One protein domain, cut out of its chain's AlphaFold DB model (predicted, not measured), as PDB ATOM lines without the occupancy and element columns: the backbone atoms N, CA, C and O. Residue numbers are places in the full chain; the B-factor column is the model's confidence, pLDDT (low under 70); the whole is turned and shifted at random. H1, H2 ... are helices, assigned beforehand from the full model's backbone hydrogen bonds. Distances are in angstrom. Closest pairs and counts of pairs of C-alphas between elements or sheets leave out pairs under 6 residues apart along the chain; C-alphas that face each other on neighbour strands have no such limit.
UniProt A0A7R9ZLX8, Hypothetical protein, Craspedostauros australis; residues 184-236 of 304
ATOM      1  N   PRO A 184     -48.838  -7.866  54.176       94.69
ATOM      2  CA  PRO A 184     -49.642  -7.578  55.357       94.69
ATOM      3  C   PRO A 184     -51.132  -7.463  55.009       94.69
ATOM      4  O   PRO A 184     -51.586  -6.448  54.475       94.69
ATOM      5  N   VAL A 185     -51.915  -8.476  55.385       93.50
ATOM      6  CA  VAL A 185     -53.356  -8.596  55.089       93.50
ATOM      7  C   VAL A 185     -54.147  -7.344  55.486       93.50
ATOM      8  O   VAL A 185     -54.998  -6.861  54.740       93.50
ATOM      9  N   ALA A 186     -53.825  -6.746  56.637       94.88
ATOM     10  CA  ALA A 186     -54.465  -5.512  57.090       94.88
ATOM     11  C   ALA A 186     -54.182  -4.312  56.167       94.88
ATOM     12  O   ALA A 186     -55.016  -3.416  56.043       94.88
ATOM     13  N   ARG A 187     -53.009  -4.255  55.520       97.31
ATOM     14  CA  ARG A 187     -52.680  -3.188  54.566       97.31
ATOM     15  C   ARG A 187     -53.403  -3.398  53.244       97.31
ATOM     16  O   ARG A 187     -53.969  -2.429  52.746       97.31
ATOM     17  N   VAL A 188     -53.452  -4.637  52.752       97.19
ATOM     18  CA  VAL A 188     -54.232  -5.007  51.560       97.19
ATOM     19  C   VAL A 188     -55.701  -4.626  51.760       97.19
ATOM     20  O   VAL A 188     -56.247  -3.887  50.948       97.19
ATOM     21  N   LYS A 189     -56.302  -4.982  52.908       96.19
ATOM     22  CA  LYS A 189     -57.692  -4.615  53.239       96.19
ATOM     23  C   LYS A 189     -57.930  -3.107  53.169       96.19
ATOM     24  O   LYS A 189     -58.932  -2.679  52.612       96.19
ATOM     25  N   ARG A 190     -57.018  -2.299  53.725       97.25
ATOM     26  CA  ARG A 190     -57.134  -0.830  53.676       97.25
ATOM     27  C   ARG A 190     -57.083  -0.294  52.249       97.25
ATOM     28  O   ARG A 190     -57.827   0.626  51.958       97.25
ATOM     29  N   ILE A 191     -56.225  -0.851  51.393       97.81
ATOM     30  CA  ILE A 191     -56.122  -0.439  49.986       97.81
ATOM     31  C   ILE A 191     -57.411  -0.788  49.239       97.81
ATOM     32  O   ILE A 191     -57.950   0.068  48.554       97.81
ATOM     33  N   CYS A 192     -57.954  -1.994  49.431       97.19
ATOM     34  CA  CYS A 192     -59.218  -2.384  48.800       97.19
ATOM     35  C   CYS A 192     -60.390  -1.475  49.207       97.19
ATOM     36  O   CYS A 192     -61.255  -1.214  48.388       97.19
ATOM     37  N   LYS A 193     -60.414  -0.971  50.450       96.31
ATOM     38  CA  LYS A 193     -61.450  -0.037  50.933       96.31
ATOM     39  C   LYS A 193     -61.195   1.435  50.568       96.31
ATOM     40  O   LYS A 193     -61.928   2.293  51.047       96.31
ATOM     41  N   LEU A 194     -60.156   1.746  49.784       97.25
ATOM     42  CA  LEU A 194     -60.032   3.073  49.163       97.25
ATOM     43  C   LEU A 194     -61.085   3.273  48.068       97.25
ATOM     44  O   LEU A 194     -61.412   4.411  47.747       97.25
ATOM     45  N   ASP A 195     -61.605   2.177  47.517       96.75
ATOM     46  CA  ASP A 195     -62.731   2.189  46.596       96.75
ATOM     47  C   ASP A 195     -64.046   2.400  47.383       96.75
ATOM     48  O   ASP A 195     -64.351   1.591  48.274       96.75
ATOM     49  N   PRO A 196     -64.816   3.472  47.097       96.56
ATOM     50  CA  PRO A 196     -66.054   3.787  47.812       96.56
ATOM     51  C   PRO A 196     -67.145   2.720  47.652       96.56
ATOM     52  O   PRO A 196     -68.016   2.614  48.518       96.56
ATOM     53  N   ASP A 197     -67.087   1.897  46.602       96.94
ATOM     54  CA  ASP A 197     -68.089   0.862  46.348       96.94
ATOM     55  C   ASP A 197     -67.827  -0.419  47.168       96.94
ATOM     56  O   ASP A 197     -68.690  -1.297  47.292       96.94
ATOM     57  N   VAL A 198     -66.662  -0.525  47.821       95.75
ATOM     58  CA  VAL A 198     -66.266  -1.696  48.618       95.75
ATOM     59  C   VAL A 198     -66.725  -1.565  50.075       95.75
ATOM     60  O   VAL A 198     -66.005  -1.104  50.967       95.75
ATOM     61  N   ARG A 199     -67.933  -2.069  50.362       91.56
ATOM     62  CA  ARG A 199     -68.511  -2.081  51.724       91.56
ATOM     63  C   ARG A 199     -67.821  -3.085  52.660       91.56
ATOM     64  O   ARG A 199     -67.403  -2.735  53.771       91.56
ATOM     65  N   GLY A 200     -67.648  -4.324  52.199       91.88
ATOM     66  CA  GLY A 200     -67.118  -5.442  52.983       91.88
ATOM     67  C   GLY A 200     -66.323  -6.435  52.135       91.88
ATOM     68  O   GLY A 200     -66.522  -6.540  50.931       91.88
ATOM     69  N   LEU A 201     -65.401  -7.155  52.778       94.75
ATOM     70  CA  LEU A 201     -64.544  -8.168  52.154       94.75
ATOM     71  C   LEU A 201     -64.507  -9.399  53.058       94.75
ATOM     72  O   LEU A 201     -64.170  -9.281  54.241       94.75
ATOM     73  N   SER A 202     -64.823 -10.571  52.504       96.25
ATOM     74  CA  SER A 202     -64.682 -11.842  53.218       96.25
ATOM     75  C   SER A 202     -63.203 -12.184  53.445       96.25
ATOM     76  O   SER A 202     -62.311 -11.680  52.754       96.25
ATOM     77  N   LYS A 203     -62.925 -13.065  54.417       94.12
ATOM     78  CA  LYS A 203     -61.554 -13.531  54.701       94.12
ATOM     79  C   LYS A 203     -60.925 -14.215  53.480       94.12
ATOM     80  O   LYS A 203     -59.754 -13.985  53.196       94.12
ATOM     81  N   GLU A 204     -61.711 -14.997  52.740       94.38
ATOM     82  CA  GLU A 204     -61.263 -15.711  51.538       94.38
ATOM     83  C   GLU A 204     -60.966 -14.763  50.372       94.38
ATOM     84  O   GLU A 204     -59.920 -14.889  49.736       94.38
ATOM     85  N   ALA A 205     -61.826 -13.767  50.132       95.44
ATOM     86  CA  ALA A 205     -61.590 -12.760  49.100       95.44
ATOM     87  C   ALA A 205     -60.310 -11.969  49.391       95.44
ATOM     88  O   ALA A 205     -59.471 -11.772  48.514       95.44
ATOM     89  N   LEU A 206     -60.118 -11.569  50.651       95.56
ATOM     90  CA  LEU A 206     -58.929 -10.836  51.066       95.56
ATOM     91  C   LEU A 206     -57.651 -11.679  50.935       95.56
ATOM     92  O   LEU A 206     -56.610 -11.164  50.519       95.56
ATOM     93  N   PHE A 207     -57.732 -12.970  51.256       94.94
ATOM     94  CA  PHE A 207     -56.642 -13.917  51.048       94.94
ATOM     95  C   PHE A 207     -56.280 -14.044  49.563       94.94
ATOM     96  O   PHE A 207     -55.108 -13.923  49.199       94.94
ATOM     97  N   LEU A 208     -57.285 -14.218  48.699       96.19
ATOM     98  CA  LEU A 208     -57.094 -14.355  47.258       96.19
ATOM     99  C   LEU A 208     -56.454 -13.102  46.654       96.19
ATOM    100  O   LEU A 208     -55.445 -13.213  45.967       96.19
ATOM    101  N   VAL A 209     -56.981 -11.914  46.969       96.75
ATOM    102  CA  VAL A 209     -56.418 -10.637  46.499       96.75
ATOM    103  C   VAL A 209     -54.967 -10.478  46.953       96.75
ATOM    104  O   VAL A 209     -54.116 -10.089  46.153       96.75
ATOM    105  N   SER A 210     -54.659 -10.834  48.203       96.75
ATOM    106  CA  SER A 210     -53.286 -10.784  48.724       96.75
ATOM    107  C   SER A 210     -52.354 -11.694  47.917       96.75
ATOM    108  O   SER A 210     -51.288 -11.255  47.486       96.75
ATOM    109  N   LYS A 211     -52.782 -12.930  47.623       96.19
ATOM    110  CA  LYS A 211     -51.982 -13.870  46.828       96.19
ATOM    111  C   LYS A 211     -51.834 -13.436  45.370       96.19
ATOM    112  O   LYS A 211     -50.751 -13.561  44.798       96.19
ATOM    113  N   CYS A 212     -52.893 -12.901  44.769       96.44
ATOM    114  CA  CYS A 212     -52.846 -12.344  43.422       96.44
ATOM    115  C   CYS A 212     -51.859 -11.177  43.336       96.44
ATOM    116  O   CYS A 212     -51.087 -11.126  42.386       96.44
ATOM    117  N   ALA A 213     -51.830 -10.283  44.329       97.00
ATOM    118  CA  ALA A 213     -50.909  -9.148  44.355       97.00
ATOM    119  C   ALA A 213     -49.432  -9.581  44.435       97.00
ATOM    120  O   ALA A 213     -48.573  -8.986  43.778       97.00
ATOM    121  N   GLU A 214     -49.125 -10.636  45.194       95.50
ATOM    122  CA  GLU A 214     -47.776 -11.219  45.241       95.50
ATOM    123  C   GLU A 214     -47.360 -11.761  43.871       95.50
ATOM    124  O   GLU A 214     -46.313 -11.394  43.333       95.50
ATOM    125  N   LEU A 215     -48.212 -12.605  43.277       96.50
ATOM    126  CA  LEU A 215     -47.950 -13.200  41.967       96.50
ATOM    127  C   LEU A 215     -47.832 -12.128  40.882       96.50
ATOM    128  O   LEU A 215     -46.942 -12.205  40.038       96.50
ATOM    129  N   PHE A 216     -48.684 -11.107  40.936       97.44
ATOM    130  CA  PHE A 216     -48.653  -9.967  40.033       97.44
ATOM    131  C   PHE A 216     -47.305  -9.244  40.084       97.44
ATOM    132  O   PHE A 216     -46.696  -9.016  39.039       97.44
ATOM    133  N   THR A 217     -46.800  -8.945  41.283       96.88
ATOM    134  CA  THR A 217     -45.527  -8.230  41.458       96.88
ATOM    135  C   THR A 217     -44.350  -9.035  40.911       96.88
ATOM    136  O   THR A 217     -43.496  -8.491  40.207       96.88
ATOM    137  N   VAL A 218     -44.326 -10.348  41.164       97.00
ATOM    138  CA  VAL A 218     -43.293 -11.247  40.627       97.00
ATOM    139  C   VAL A 218     -43.357 -11.313  39.099       97.00
ATOM    140  O   VAL A 218     -42.324 -11.223  38.432       97.00
ATOM    141  N   GLN A 219     -44.555 -11.448  38.527       97.75
ATOM    142  CA  GLN A 219     -44.730 -11.531  37.077       97.75
ATOM    143  C   GLN A 219     -44.348 -10.224  36.375       97.75
ATOM    144  O   GLN A 219     -43.571 -10.256  35.419       97.75
ATOM    145  N   LEU A 220     -44.819  -9.081  36.882       97.75
ATOM    146  CA  LEU A 220     -44.482  -7.766  36.341       97.75
ATOM    147  C   LEU A 220     -42.969  -7.507  36.416       97.75
ATOM    148  O   LEU A 220     -42.363  -7.072  35.437       97.75
ATOM    149  N   GLY A 221     -42.341  -7.843  37.550       97.56
ATOM    150  CA  GLY A 221     -40.892  -7.754  37.715       97.56
ATOM    151  C   GLY A 221     -40.132  -8.642  36.727       97.56
ATOM    152  O   GLY A 221     -39.162  -8.197  36.115       97.56
ATOM    153  N   SER A 222     -40.594  -9.875  36.507       97.94
ATOM    154  CA  SER A 222     -40.001 -10.801  35.535       97.94
ATOM    155  C   SER A 222     -40.065 -10.262  34.103       97.94
ATOM    156  O   SER A 222     -39.066 -10.299  33.381       97.94
ATOM    157  N   GLU A 223     -41.200  -9.693  33.688       97.94
ATOM    158  CA  GLU A 223     -41.325  -9.050  32.375       97.94
ATOM    159  C   GLU A 223     -40.418  -7.818  32.249       97.94
ATOM    160  O   GLU A 223     -39.739  -7.662  31.233       97.94
ATOM    161  N   ALA A 224     -40.310  -6.991  33.293       97.88
ATOM    162  CA  ALA A 224     -39.401  -5.842  33.296       97.88
ATOM    163  C   ALA A 224     -37.927  -6.271  33.174       97.88
ATOM    164  O   ALA A 224     -37.157  -5.661  32.429       97.88
ATOM    165  N   VAL A 225     -37.534  -7.372  33.829       98.25
ATOM    166  CA  VAL A 225     -36.194  -7.964  33.675       98.25
ATOM    167  C   VAL A 225     -35.944  -8.414  32.237       98.25
ATOM    168  O   VAL A 225     -34.837  -8.219  31.734       98.25
ATOM    169  N   LYS A 226     -36.935  -9.003  31.554       98.00
ATOM    170  CA  LYS A 226     -36.790  -9.399  30.141       98.00
ATOM    171  C   LYS A 226     -36.494  -8.183  29.264       98.00
ATOM    172  O   LYS A 226     -35.551  -8.240  28.478       98.00
ATOM    173  N   VAL A 227     -37.220  -7.078  29.450       97.88
ATOM    174  CA  VAL A 227     -36.973  -5.825  28.712       97.88
ATOM    175  C   VAL A 227     -35.576  -5.268  29.008       97.88
ATOM    176  O   VAL A 227     -34.829  -4.976  28.074       97.88
ATOM    177  N   ALA A 228     -35.169  -5.209  30.278       98.12
ATOM    178  CA  ALA A 228     -33.832  -4.747  30.653       98.12
ATOM    179  C   ALA A 228     -32.725  -5.606  30.008       98.12
ATOM    180  O   ALA A 228     -31.748  -5.075  29.473       98.12
ATOM    181  N   ARG A 229     -32.903  -6.936  29.989       97.88
ATOM    182  CA  ARG A 229     -31.973  -7.881  29.350       97.88
ATOM    183  C   ARG A 229     -31.899  -7.701  27.838       97.88
ATOM    184  O   ARG A 229     -30.800  -7.762  27.299       97.88
ATOM    185  N   MET A 230     -33.020  -7.432  27.163       97.00
ATOM    186  CA  MET A 230     -33.026  -7.111  25.726       97.00
ATOM    187  C   MET A 230     -32.203  -5.855  25.410       97.00
ATOM    188  O   MET A 230     -31.651  -5.738  24.321       97.00
ATOM    189  N   GLN A 231     -32.070  -4.943  26.375       96.31
ATOM    190  CA  GLN A 231     -31.225  -3.751  26.281       96.31
ATOM    191  C   GLN A 231     -29.805  -3.965  26.840       96.31
ATOM    192  O   GLN A 231     -29.085  -2.997  27.077       96.31
ATOM    193  N   ASN A 232     -29.388  -5.216  27.070       97.50
ATOM    194  CA  ASN A 232     -28.096  -5.586  27.660       97.50
ATOM    195  C   ASN A 232     -27.833  -4.974  29.050       97.50
ATOM    196  O   ASN A 232     -26.685  -4.765  29.445       97.50
ATOM    197  N   ARG A 233     -28.889  -4.702  29.827       97.50
ATOM    198  CA  ARG A 233     -28.791  -4.189  31.199       97.50
ATOM    199  C   ARG A 233     -29.135  -5.265  32.224       97.50
ATOM    200  O   ARG A 233     -30.036  -6.078  32.041       97.50
ATOM    201  N   ARG A 234     -28.423  -5.233  33.355       95.75
ATOM    202  CA  ARG A 234     -28.675  -6.091  34.535       95.75
ATOM    203  C   ARG A 234     -29.493  -5.394  35.625       95.75
ATOM    204  O   ARG A 234     -29.880  -6.029  36.594       95.75
ATOM    205  N   THR A 235     -29.712  -4.089  35.476       96.81
ATOM    206  CA  THR A 235     -30.486  -3.244  36.394       96.81
ATOM    207  C   THR A 235     -31.767  -2.814  35.696       96.81
ATOM    208  O   THR A 235     -31.704  -2.361  34.550       96.81
ATOM    209  N   ILE A 236     -32.900  -2.957  36.384       97.38
ATOM    210  CA  ILE A 236     -34.215  -2.516  35.908       97.38
ATOM    211  C   ILE A 236     -34.304  -0.996  36.070       97.38
ATOM    212  O   ILE A 236     -34.010  -0.467  37.141       97.38
TER     213      ILE A 236
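This is residues 184 to 236 of the 304 residues of the protein "Hypothetical protein" of Craspedostauros australis (UniProt A0A7R9ZLX8). One long straight helix, H2, makes the length of this model, and the short helix H1 crosses it about perpendicular near its first end, packing on residues 206 to 210 of H2. The link between them loops out, residues 194 to 199 standing free, and the last residues fold back beside the far end of H2. The printed part has 53 residues with two named helices, H1 then H2, and no named strand: all helix. It is extended, a rod spanning 47 by 20 by 15 A, with a radius of gyration of the C-alphas of 15.7 A.

Find C-alpha 203 at (-61.554, -13.531, 54.701); from there H2, residues 203 to 230, runs 41.2 A to C-alpha 230 at (-33.026, -7.111, 25.726). Then look back to C-alpha 185 at (-53.356, -8.596, 55.089), where H1, residues 185 to 192, begins; it measures 10.6 A.

Look at residues 206 to 210 of H2, which alone touch H1; the closest C-alphas, those of Val 188 and Ser 210, are 6.5 A apart. The lines of the two helices are about perpendicular, at 80 degrees. In H1 and H2 every O i to N i+4 pair is within hydrogen-bond range.

The C-alphas farthest apart, those of Arg 199 and Asn 232, are 47.2 A apart. The link from H1 to H2 is short, with 10 residues, and the printed part has no cut. Residues 214 to 220 of H2 also stand free. No printed residue is under 70 in pLDDT.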